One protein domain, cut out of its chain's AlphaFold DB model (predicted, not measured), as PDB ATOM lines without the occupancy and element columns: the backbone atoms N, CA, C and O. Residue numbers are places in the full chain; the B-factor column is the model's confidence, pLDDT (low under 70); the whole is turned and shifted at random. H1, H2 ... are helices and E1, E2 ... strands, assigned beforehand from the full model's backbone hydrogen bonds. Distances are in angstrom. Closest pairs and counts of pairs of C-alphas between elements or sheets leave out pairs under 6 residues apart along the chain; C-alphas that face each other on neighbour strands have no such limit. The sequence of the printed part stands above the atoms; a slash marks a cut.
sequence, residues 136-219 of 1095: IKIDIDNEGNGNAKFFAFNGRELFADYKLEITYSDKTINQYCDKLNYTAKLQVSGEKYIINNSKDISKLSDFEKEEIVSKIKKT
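What this domain is: This is residues 136 to 219 of the 1095 residues of an uncharacterized protein of Firmicutes bacterium CAG:313 (UniProt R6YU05). A twisted three-stranded sheet, E3 E4 E5, partly faces a two-stranded sheet, E1 E2, as a small sandwich with crossed strands, and helix H1 sits at one end. The printed part has 84 residues with five named strands, then H1: mixed class, both sheets antiparallel, the larger a meander, each strand the antiparallel neighbour of the one before. It is only just compact, close to loose, radius of gyration of the C-alphas 13.9 A, spanning 37 by 23 by 17 A.

How they stand to each other: E1, residues 136 to 140, and E2, 146 to 151, form a hairpin: N 137 and O 149, 2.9 A. E3, 162 to 168, and E4, 179 to 188, form another: N 163 and O 187, 2.8 A. E5, 191 to 200, forms a hairpin with E4: N 180 and O 199, 2.8 A. The closest C-alphas of E2 and E3 are Gly 146 and Ile 166, 7.1 A. H1, 206 to 219, only grazes the larger sheet; its O i to N i+4 pairs are all within hydrogen-bond range.

Where its parts are: E1 begins at C-alpha 136 (17.875, -34.303, -23.794); H1, 20.0 A long, ends at C-alpha 219 (-1.250, -46.284, -33.295). E4 measures 26.2 A, E5 27.5 A.

The domain as a whole: The printed part has no cut and no long link. Residues under pLDDT 70 include 169 to 177.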
ATOM      1  N   ILE A 136      18.539 -33.562 -22.725       86.38
ATOM      2  CA  ILE A 136      17.875 -34.303 -23.794       86.38
ATOM      3  C   ILE A 136      16.556 -33.606 -24.082       86.38
ATOM      4  O   ILE A 136      15.702 -33.469 -23.204       86.38
ATOM      5  N   LYS A 137      16.360 -33.202 -25.335       84.00
ATOM      6  CA  LYS A 137      15.098 -32.623 -25.792       84.00
ATOM      7  C   LYS A 137      14.429 -33.570 -26.760       84.00
ATOM      8  O   LYS A 137      15.034 -33.994 -27.735       84.00
ATOM      9  N   ILE A 138      13.166 -33.862 -26.492       82.25
ATOM     10  CA  ILE A 138      12.315 -34.620 -27.401       82.25
ATOM     11  C   ILE A 138      11.479 -33.613 -28.172       82.25
ATOM     12  O   ILE A 138      10.719 -32.860 -27.562       82.25
ATOM     13  N   ASP A 139      11.646 -33.600 -29.484       76.19
ATOM     14  CA  ASP A 139      10.841 -32.804 -30.398       76.19
ATOM     15  C   ASP A 139       9.813 -33.730 -31.043       76.19
ATOM     16  O   ASP A 139      10.180 -34.787 -31.550       76.19
ATOM     17  N   ILE A 140       8.534 -33.371 -30.977       73.56
ATOM     18  CA  ILE A 140       7.464 -34.122 -31.643       73.56
ATOM     19  C   ILE A 140       7.119 -33.344 -32.902       73.56
ATOM     20  O   ILE A 140       6.865 -32.141 -32.816       73.56
ATOM     21  N   ASP A 141       7.089 -33.989 -34.059       71.50
ATOM     22  CA  ASP A 141       6.697 -33.347 -35.313       71.50
ATOM     23  C   ASP A 141       5.170 -33.124 -35.397       71.50
ATOM     24  O   ASP A 141       4.431 -33.276 -34.415       71.50
ATOM     25  N   ASN A 142       4.683 -32.660 -36.549       62.28
ATOM     26  CA  ASN A 142       3.250 -32.429 -36.777       62.28
ATOM     27  C   ASN A 142       2.486 -33.714 -37.138       62.28
ATOM     28  O   ASN A 142       1.289 -33.658 -37.395       62.28
ATOM     29  N   GLU A 143       3.155 -34.865 -37.124       58.41
ATOM     30  CA  GLU A 143       2.572 -36.180 -37.385       58.41
ATOM     31  C   GLU A 143       2.504 -37.051 -36.122       58.41
ATOM     32  O   GLU A 143       1.829 -38.081 -36.118       58.41
ATOM     33  N   GLY A 144       3.136 -36.608 -35.029       59.38
ATOM     34  CA  GLY A 144       3.170 -37.310 -33.749       59.38
ATOM     35  C   GLY A 144       4.387 -38.220 -33.573       59.38
ATOM     36  O   GLY A 144       4.429 -38.972 -32.597       59.38
ATOM     37  N   ASN A 145       5.382 -38.147 -34.463       64.88
ATOM     38  CA  ASN A 145       6.646 -38.861 -34.310       64.88
ATOM     39  C   ASN A 145       7.612 -38.014 -33.483       64.88
ATOM     40  O   ASN A 145       7.710 -36.799 -33.672       64.88
ATOM     41  N   GLY A 146       8.335 -38.643 -32.559       68.44
ATOM     42  CA  GLY A 146       9.342 -37.941 -31.775       68.44
ATOM     43  C   GLY A 146      10.761 -38.209 -32.239       68.44
ATOM     44  O   GLY A 146      11.101 -39.325 -32.618       68.44
ATOM     45  N   ASN A 147      11.592 -37.179 -32.144       76.38
ATOM     46  CA  ASN A 147      13.027 -37.216 -32.384       76.38
ATOM     47  C   ASN A 147      13.749 -36.688 -31.133       76.38
ATOM     48  O   ASN A 147      13.332 -35.686 -30.544       76.38
ATOM     49  N   ALA A 148      14.811 -37.369 -30.705       78.56
ATOM     50  CA  ALA A 148      15.632 -36.943 -29.580       78.56
ATOM     51  C   ALA A 148      16.835 -36.117 -30.051       78.56
ATOM     52  O   ALA A 148      17.579 -36.518 -30.942       78.56
ATOM     53  N   LYS A 149      17.046 -34.974 -29.396       84.31
ATOM     54  CA  LYS A 149      18.234 -34.128 -29.522       84.31
ATOM     55  C   LYS A 149      19.010 -34.140 -28.215       84.31
ATOM     56  O   LYS A 149      18.422 -33.987 -27.142       84.31
ATOM     57  N   PHE A 150      20.325 -34.267 -28.315       85.88
ATOM     58  CA  PHE A 150      21.229 -34.406 -27.175       85.88
ATOM     59  C   PHE A 150      22.093 -33.164 -27.048       85.88
ATOM     60  O   PHE A 150      22.561 -32.640 -28.055       85.88
ATOM     61  N   PHE A 151      22.326 -32.688 -25.829       82.44
ATOM     62  CA  PHE A 151      23.113 -31.483 -25.597       82.44
ATOM     63  C   PHE A 151      24.150 -31.679 -24.491       82.44
ATOM     64  O   PHE A 151      23.869 -32.224 -23.419       82.44
ATOM     65  N   ALA A 152      25.350 -31.158 -24.736       83.44
ATOM     66  CA  ALA A 152      26.395 -31.001 -23.734       83.44
ATOM     67  C   ALA A 152      26.059 -29.864 -22.754       83.44
ATOM     68  O   ALA A 152      25.227 -29.003 -23.042       83.44
ATOM     69  N   PHE A 153      26.759 -29.803 -21.615       78.25
ATOM     70  CA  PHE A 153      26.455 -28.851 -20.529       78.25
ATOM     71  C   PHE A 153      26.533 -27.374 -20.959       78.25
ATOM     72  O   PHE A 153      25.895 -26.496 -20.380       78.25
ATOM     73  N   ASN A 154      27.313 -27.082 -22.001       76.00
ATOM     74  CA  ASN A 154      27.445 -25.752 -22.596       76.00
ATOM     75  C   ASN A 154      26.343 -25.414 -23.626       76.00
ATOM     76  O   ASN A 154      26.398 -24.345 -24.235       76.00
ATOM     77  N   GLY A 155      25.364 -26.303 -23.827       74.12
ATOM     78  CA  GLY A 155      24.257 -26.153 -24.770       74.12
ATOM     79  C   GLY A 155      24.577 -26.545 -26.216       74.12
ATOM     80  O   GLY A 155      23.752 -26.295 -27.092       74.12
ATOM     81  N   ARG A 156      25.753 -27.125 -26.496       79.69
ATOM     82  CA  ARG A 156      26.112 -27.615 -27.837       79.69
ATOM     83  C   ARG A 156      25.410 -28.945 -28.122       79.69
ATOM     84  O   ARG A 156      25.433 -29.831 -27.275       79.69
ATOM     85  N   GLU A 157      24.809 -29.066 -29.303       83.62
ATOM     86  CA  GLU A 157      24.145 -30.293 -29.763       83.62
ATOM     87  C   GLU A 157      25.165 -31.410 -30.041       83.62
ATOM     88  O   GLU A 157      26.280 -31.143 -30.497       83.62
ATOM     89  N   LEU A 158      24.779 -32.643 -29.723       81.94
ATOM     90  CA  LEU A 158      25.577 -33.858 -29.834       81.94
ATOM     91  C   LEU A 158      24.845 -34.897 -30.682       81.94
ATOM     92  O   LEU A 158      23.622 -35.009 -30.636       81.94
ATOM     93  N   PHE A 159      25.623 -35.705 -31.391       79.44
ATOM     94  CA  PHE A 159      25.164 -36.889 -32.102       79.44
ATOM     95  C   PHE A 159      25.351 -38.126 -31.216       79.44
ATOM     96  O   PHE A 159      26.436 -38.339 -30.674       79.44
ATOM     97  N   ALA A 160      24.298 -38.925 -31.072       75.56
ATOM     98  CA  ALA A 160      24.298 -40.197 -30.355       75.56
ATOM     99  C   ALA A 160      23.268 -41.141 -30.992       75.56
ATOM    100  O   ALA A 160      22.265 -40.668 -31.533       75.56
ATOM    101  N   ASP A 161      23.505 -42.450 -30.911       68.00
ATOM    102  CA  ASP A 161      22.559 -43.464 -31.368       68.00
ATOM    103  C   ASP A 161      21.581 -43.793 -30.242       68.00
ATOM    104  O   ASP A 161      21.951 -43.929 -29.068       68.00
ATOM    105  N   TYR A 162      20.297 -43.865 -30.596       72.50
ATOM    106  CA  TYR A 162      19.232 -43.988 -29.615       72.50
ATOM    107  C   TYR A 162      18.006 -44.748 -30.122       72.50
ATOM    108  O   TYR A 162      17.673 -44.740 -31.305       72.50
ATOM    109  N   LYS A 163      17.280 -45.354 -29.180       71.50
ATOM    110  CA  LYS A 163      15.957 -45.950 -29.389       71.50
ATOM    111  C   LYS A 163      14.926 -45.172 -28.583       71.50
ATOM    112  O   LYS A 163      15.095 -45.008 -27.377       71.50
ATOM    113  N   LEU A 164      13.869 -44.702 -29.235       72.00
ATOM    114  CA  LEU A 164      12.840 -43.855 -28.633       72.00
ATOM    115  C   LEU A 164      11.460 -44.502 -28.784       72.00
ATOM    116  O   LEU A 164      11.002 -44.753 -29.892       72.00
ATOM    117  N   GLU A 165      10.800 -44.751 -27.660       75.44
ATOM    118  CA  GLU A 165       9.405 -45.182 -27.575       75.44
ATOM    119  C   GLU A 165       8.603 -44.061 -26.912       75.44
ATOM    120  O   GLU A 165       8.972 -43.576 -25.840       75.44
ATOM    121  N   ILE A 166       7.509 -43.633 -27.539       73.62
ATOM    122  CA  ILE A 166       6.675 -42.543 -27.030       73.62
ATOM    123  C   ILE A 166       5.285 -43.069 -26.743       73.62
ATOM    124  O   ILE A 166       4.626 -43.626 -27.615       73.62
ATOM    125  N   THR A 167       4.837 -42.855 -25.514       75.38
ATOM    126  CA  THR A 167       3.487 -43.177 -25.071       75.38
ATOM    127  C   THR A 167       2.755 -41.887 -24.741       75.38
ATOM    128  O   THR A 167       3.246 -41.063 -23.968       75.38
ATOM    129  N   TYR A 168       1.567 -41.704 -25.303       73.50
ATOM    130  CA  TYR A 168       0.728 -40.543 -25.033       73.50
ATOM    131  C   TYR A 168      -0.255 -40.865 -23.907       73.50
ATOM    132  O   TYR A 168      -0.787 -41.967 -23.831       73.50
ATOM    133  N   SER A 169      -0.486 -39.927 -22.985       64.50
ATOM    134  CA  SER A 169      -1.407 -40.200 -21.875       64.50
ATOM    135  C   SER A 169      -2.869 -40.019 -22.305       64.50
ATOM    136  O   SER A 169      -3.238 -38.956 -22.820       64.50
ATOM    137  N   ASP A 170      -3.719 -41.012 -22.013       57.84
ATOM    138  CA  ASP A 170      -5.158 -41.038 -22.352       57.84
ATOM    139  C   ASP A 170      -5.933 -39.797 -21.885       57.84
ATOM    140  O   ASP A 170      -6.919 -39.386 -22.498       57.84
ATOM    141  N   LYS A 171      -5.471 -39.139 -20.812       54.19
ATOM    142  CA  LYS A 171      -6.097 -37.924 -20.265       54.19
ATOM    143  C   LYS A 171      -6.005 -36.696 -21.183       54.19
ATOM    144  O   LYS A 171      -6.635 -35.688 -20.872       54.19
ATOM    145  N   THR A 172      -5.255 -36.758 -22.284       53.72
ATOM    146  CA  THR A 172      -4.987 -35.608 -23.174       53.72
ATOM    147  C   THR A 172      -5.498 -35.754 -24.606       53.72
ATOM    148  O   THR A 172      -5.432 -34.784 -25.358       53.72
ATOM    149  N   ILE A 173      -6.032 -36.909 -25.010       54.78
ATOM    150  CA  ILE A 173      -6.369 -37.161 -26.418       54.78
ATOM    151  C   ILE A 173      -7.842 -36.804 -26.709       54.78
ATOM    152  O   ILE A 173      -8.711 -37.668 -26.868       54.78
ATOM    153  N   ASN A 174      -8.133 -35.503 -26.796       58.28
ATOM    154  CA  ASN A 174      -9.392 -34.975 -27.333       58.28
ATOM    155  C   ASN A 174      -9.110 -33.769 -28.246       58.28
ATOM    156  O   ASN A 174      -8.154 -33.042 -27.999       58.28
ATOM    157  N   GLN A 175      -9.959 -33.528 -29.249       55.62
ATOM    158  CA  GLN A 175      -9.825 -32.496 -30.297       55.62
ATOM    159  C   GLN A 175      -9.727 -31.040 -29.788       55.62
ATOM    160  O   GLN A 175      -9.553 -30.116 -30.570       55.62
ATOM    161  N   TYR A 176      -9.813 -30.829 -28.471       60.41
ATOM    162  CA  TYR A 176      -9.763 -29.526 -27.804       60.41
ATOM    163  C   TYR A 176      -8.539 -29.348 -26.891       60.41
ATOM    164  O   TYR A 176      -8.546 -28.468 -26.032       60.41
ATOM    165  N   CYS A 177      -7.511 -30.200 -26.992       64.62
ATOM    166  CA  CYS A 177      -6.326 -30.058 -26.149       64.62
ATOM    167  C   CYS A 177      -5.332 -29.028 -26.717       64.62
ATOM    168  O   CYS A 177      -4.995 -29.031 -27.898       64.62
ATOM    169  N   ASP A 178      -4.838 -28.149 -25.844       71.25
ATOM    170  CA  ASP A 178      -3.776 -27.184 -26.164       71.25
ATOM    171  C   ASP A 178      -2.375 -27.765 -25.941       71.25
ATOM    172  O   ASP A 178      -1.375 -27.176 -26.347       71.25
ATOM    173  N   LYS A 179      -2.287 -28.925 -25.281       74.94
ATOM    174  CA  LYS A 179      -1.031 -29.610 -24.979       74.94
ATOM    175  C   LYS A 179      -1.167 -31.115 -25.140       74.94
ATOM    176  O   LYS A 179      -2.109 -31.714 -24.622       74.94
ATOM    177  N   LEU A 180      -0.174 -31.715 -25.783       74.69
ATOM    178  CA  LEU A 180      -0.033 -33.153 -25.946       74.69
ATOM    179  C   LEU A 180       0.981 -33.673 -24.923       74.69
ATOM    180  O   LEU A 180       2.180 -33.448 -25.081       74.69
ATOM    181  N   ASN A 181       0.504 -34.327 -23.862       77.50
ATOM    182  CA  ASN A 181       1.371 -34.913 -22.836       77.50
ATOM    183  C   ASN A 181       1.850 -36.298 -23.274       77.50
ATOM    184  O   ASN A 181       1.033 -37.150 -23.639       77.50
ATOM    185  N   TYR A 182       3.155 -36.530 -23.173       78.31
ATOM    186  CA  TYR A 182       3.783 -37.785 -23.551       78.31
ATOM    187  C   TYR A 182       4.853 -38.218 -22.550       78.31
ATOM    188  O   TYR A 182       5.515 -37.407 -21.897       78.31
ATOM    189  N   THR A 183       5.023 -39.530 -22.465       79.44
ATOM    190  CA  THR A 183       6.126 -40.204 -21.798       79.44
ATOM    191  C   THR A 183       7.013 -40.802 -22.880       79.44
ATOM    192  O   THR A 183       6.608 -41.723 -23.583       79.44
ATOM    193  N   ALA A 184       8.221 -40.274 -23.022       76.56
ATOM    194  CA  ALA A 184       9.249 -40.817 -23.893       76.56
ATOM    195  C   ALA A 184      10.164 -41.745 -23.083       76.56
ATOM    196  O   ALA A 184      10.860 -41.290 -22.173       76.56
ATOM    197  N   LYS A 185      10.170 -43.038 -23.406       77.50
ATOM    198  CA  LYS A 185      11.207 -43.975 -22.974       77.50
ATOM    199  C   LYS A 185      12.309 -43.955 -24.023       77.50
ATOM    200  O   LYS A 185      12.090 -44.319 -25.174       77.50
ATOM    201  N   LEU A 186      13.484 -43.508 -23.625       74.44
ATOM    202  CA  LEU A 186      14.619 -43.320 -24.511       74.44
ATOM    203  C   LEU A 186      15.783 -44.164 -24.008       74.44
ATOM    204  O   LEU A 186      16.104 -44.121 -22.826       74.44
ATOM    205  N   GLN A 187      16.425 -44.908 -24.898       73.75
ATOM    206  CA  GLN A 187      17.669 -45.609 -24.616       73.75
ATOM    207  C   GLN A 187      18.776 -45.012 -25.480       73.75
ATOM    208  O   GLN A 187      18.643 -45.026 -26.699       73.75
ATOM    209  N   VAL A 188      19.843 -44.498 -24.866       68.00
ATOM    210  CA  VAL A 188      20.987 -43.874 -25.561       68.00
ATOM    211  C   VAL A 188      22.261 -44.565 -25.109       68.00
ATOM    212  O   VAL A 188      22.570 -44.550 -23.916       68.00
ATOM    213  N   SER A 189      22.975 -45.206 -26.036       58.84
ATOM    214  CA  SER A 189      24.241 -45.910 -25.755       58.84
ATOM    215  C   SER A 189      24.199 -46.793 -24.487       58.84
ATOM    216  O   SER A 189      25.163 -46.860 -23.728       58.84
ATOM    217  N   GLY A 190      23.052 -47.434 -24.216       56.44
ATOM    218  CA  GLY A 190      22.822 -48.312 -23.059       56.44
ATOM    219  C   GLY A 190      22.105 -47.692 -21.847       56.44
ATOM    220  O   GLY A 190      21.437 -48.437 -21.131       56.44
ATOM    221  N   GLU A 191      22.155 -46.370 -21.641       70.06
ATOM    222  CA  GLU A 191      21.437 -45.693 -20.543       70.06
ATOM    223  C   GLU A 191      19.957 -45.497 -20.888       70.06
ATOM    224  O   GLU A 191      19.610 -45.212 -22.038       70.06
ATOM    225  N   LYS A 192      19.075 -45.627 -19.889       75.81
ATOM    226  CA  LYS A 192      17.618 -45.521 -20.070       75.81
ATOM    227  C   LYS A 192      17.069 -44.274 -19.388       75.81
ATOM    228  O   LYS A 192      17.169 -44.113 -18.177       75.81
ATOM    229  N   TYR A 193      16.374 -43.450 -20.160       76.06
ATOM    230  CA  TYR A 193      15.710 -42.236 -19.711       76.06
ATOM    231  C   TYR A 193      14.202 -42.395 -19.843       76.06
ATOM    232  O   TYR A 193      13.695 -42.927 -20.830       76.06
ATOM    233  N   ILE A 194      13.477 -41.884 -18.854       80.44
ATOM    234  CA  ILE A 194      12.030 -41.707 -18.932       80.44
ATOM    235  C   ILE A 194      11.771 -40.212 -18.829       80.44
ATOM    236  O   ILE A 194      11.955 -39.607 -17.774       80.44
ATOM    237  N   ILE A 195      11.368 -39.616 -19.945       80.38
ATOM    238  CA  ILE A 195      11.139 -38.182 -20.067       80.38
ATOM    239  C   ILE A 195       9.637 -37.959 -20.172       80.38
ATOM    240  O   ILE A 195       9.008 -38.322 -21.162       80.38
ATOM    241  N   ASN A 196       9.060 -37.347 -19.142       81.50
ATOM    242  CA  ASN A 196       7.670 -36.909 -19.160       81.50
ATOM    243  C   ASN A 196       7.630 -35.442 -19.567       81.50
ATOM    244  O   ASN A 196       8.183 -34.596 -18.862       81.50
ATOM    245  N   ASN A 197       6.994 -35.137 -20.694       77.69
ATOM    246  CA  ASN A 197       6.934 -33.777 -21.212       77.69
ATOM    247  C   ASN A 197       5.613 -33.511 -21.949       77.69
ATOM    248  O   ASN A 197       4.754 -34.385 -22.069       77.69
ATOM    249  N   SER A 198       5.426 -32.276 -22.404       76.62
ATOM    250  CA  SER A 198       4.237 -31.852 -23.132       76.62
ATOM    251  C   SER A 198       4.606 -30.981 -24.327       76.62
ATOM    252  O   SER A 198       5.330 -30.000 -24.147       76.62
ATOM    253  N   LYS A 199       4.066 -31.274 -25.514       77.69
ATOM    254  CA  LYS A 199       4.144 -30.369 -26.671       77.69
ATOM    255  C   LYS A 199       2.965 -29.401 -26.635       77.69
ATOM    256  O   LYS A 199       1.820 -29.836 -26.541       77.69
ATOM    257  N   ASP A 200       3.242 -28.103 -26.705       78.44
ATOM    258  CA  ASP A 200       2.209 -27.083 -26.895       78.44
ATOM    259  C   ASP A 200       1.731 -27.115 -28.351       78.44
ATOM    260  O   ASP A 200       2.520 -26.928 -29.277       78.44
ATOM    261  N   ILE A 201       0.446 -27.391 -28.537       74.75
ATOM    262  CA  ILE A 201      -0.223 -27.449 -29.839       74.75
ATOM    263  C   ILE A 201      -1.356 -26.423 -29.938       74.75
ATOM    264  O   ILE A 201      -2.129 -26.455 -30.891       74.75
ATOM    265  N   SER A 202      -1.448 -25.478 -28.994       76.12
ATOM    266  CA  SER A 202      -2.488 -24.437 -28.960       76.12
ATOM    267  C   SER A 202      -2.591 -23.634 -30.262       76.12
ATOM    268  O   SER A 202      -3.678 -23.190 -30.625       76.12
ATOM    269  N   LYS A 203      -1.471 -23.491 -30.985       77.12
ATOM    270  CA  LYS A 203      -1.358 -22.742 -32.246       77.12
ATOM    271  C   LYS A 203      -1.731 -23.527 -33.509       77.12
ATOM    272  O   LYS A 203      -1.786 -22.911 -34.569       77.12
ATOM    273  N   LEU A 204      -1.933 -24.842 -33.419       75.38
ATOM    274  CA  LEU A 204      -2.365 -25.660 -34.558       75.38
ATOM    275  C   LEU A 204      -3.866 -25.470 -34.813       75.38
ATOM    276  O   LEU A 204      -4.629 -25.209 -33.879       75.38
ATOM    277  N   SER A 205      -4.284 -25.598 -36.070       77.06
ATOM    278  CA  SER A 205      -5.699 -25.572 -36.448       77.06
ATOM    279  C   SER A 205      -6.448 -26.786 -35.890       77.06
ATOM    280  O   SER A 205      -5.854 -27.828 -35.613       77.06
ATOM    281  N   ASP A 206      -7.770 -26.672 -35.744       72.69
ATOM    282  CA  ASP A 206      -8.599 -27.773 -35.233       72.69
ATOM    283  C   ASP A 206      -8.492 -29.033 -36.114       72.69
ATOM    284  O   ASP A 206      -8.474 -30.147 -35.599       72.69
ATOM    285  N   PHE A 207      -8.307 -28.857 -37.429       73.12
ATOM    286  CA  PHE A 207      -8.061 -29.948 -38.377       73.12
ATOM    287  C   PHE A 207      -6.718 -30.655 -38.127       73.12
ATOM    288  O   PHE A 207      -6.668 -31.881 -38.059       73.12
ATOM    289  N   GLU A 208      -5.631 -29.903 -37.919       70.69
ATOM    290  CA  GLU A 208      -4.308 -30.470 -37.605       70.69
ATOM    291  C   GLU A 208      -4.305 -31.181 -36.241       70.69
ATOM    292  O   GLU A 208      -3.679 -32.230 -36.074       70.69
ATOM    293  N   LYS A 209      -5.048 -30.645 -35.262       74.00
ATOM    294  CA  LYS A 209      -5.250 -31.292 -33.957       74.00
ATOM    295  C   LYS A 209      -6.009 -32.614 -34.103       74.00
ATOM    296  O   LYS A 209      -5.611 -33.604 -33.489       74.00
ATOM    297  N   GLU A 210      -7.067 -32.654 -34.916       71.12
ATOM    298  CA  GLU A 210      -7.815 -33.883 -35.215       71.12
ATOM    299  C   GLU A 210      -6.959 -34.926 -35.943       71.12
ATOM    300  O   GLU A 210      -7.033 -36.111 -35.611       71.12
ATOM    301  N   GLU A 211      -6.111 -34.508 -36.884       70.31
ATOM    302  CA  GLU A 211      -5.248 -35.414 -37.641       70.31
ATOM    303  C   GLU A 211      -4.195 -36.090 -36.746       70.31
ATOM    304  O   GLU A 211      -4.068 -37.320 -36.761       70.31
ATOM    305  N   ILE A 212      -3.507 -35.310 -35.901       71.00
ATOM    306  CA  ILE A 212      -2.535 -35.816 -34.917       71.00
ATOM    307  C   ILE A 212      -3.226 -36.764 -33.926       71.00
ATOM    308  O   ILE A 212      -2.746 -37.872 -33.680       71.00
ATOM    309  N   VAL A 213      -4.389 -36.376 -33.390       70.06
ATOM    310  CA  VAL A 213      -5.168 -37.200 -32.447       70.06
ATOM    311  C   VAL A 213      -5.651 -38.501 -33.092       70.06
ATOM    312  O   VAL A 213      -5.590 -39.556 -32.459       70.06
ATOM    313  N   SER A 214      -6.123 -38.454 -34.338       68.19
ATOM    314  CA  SER A 214      -6.567 -39.634 -35.083       68.19
ATOM    315  C   SER A 214      -5.409 -40.593 -35.350       68.19
ATOM    316  O   SER A 214      -5.573 -41.801 -35.182       68.19
ATOM    317  N   LYS A 215      -4.235 -40.077 -35.736       66.50
ATOM    318  CA  LYS A 215      -3.028 -40.883 -35.953       66.50
ATOM    319  C   LYS A 215      -2.577 -41.548 -34.653       66.50
ATOM    320  O   LYS A 215      -2.509 -42.771 -34.629       66.50
ATOM    321  N   ILE A 216      -2.423 -40.793 -33.561       66.19
ATOM    322  CA  ILE A 216      -2.057 -41.334 -32.237       66.19
ATOM    323  C   ILE A 216      -3.050 -42.411 -31.785       66.19
ATOM    324  O   ILE A 216      -2.637 -43.512 -31.429       66.19
ATOM    325  N   LYS A 217      -4.364 -42.151 -31.890       64.06
ATOM    326  CA  LYS A 217      -5.397 -43.146 -31.559       64.06
ATOM    327  C   LYS A 217      -5.298 -44.396 -32.416       64.06
ATOM    328  O   LYS A 217      -5.599 -45.465 -31.909       64.06
ATOM    329  N   LYS A 218      -4.923 -44.286 -33.692       56.50
ATOM    330  CA  LYS A 218      -4.770 -45.422 -34.612       56.50
ATOM    331  C   LYS A 218      -3.539 -46.261 -34.259       56.50
ATOM    332  O   LYS A 218      -3.624 -47.485 -34.338       56.50
ATOM    333  N   THR A 219      -2.456 -45.625 -33.815       51.34
ATOM    334  CA  THR A 219      -1.250 -46.284 -33.295       51.34
ATOM    335  C   THR A 219      -1.533 -46.979 -31.958       51.34
ATOM    336  O   THR A 219      -1.219 -48.158 -31.816       51.34
TER     337      THR A 219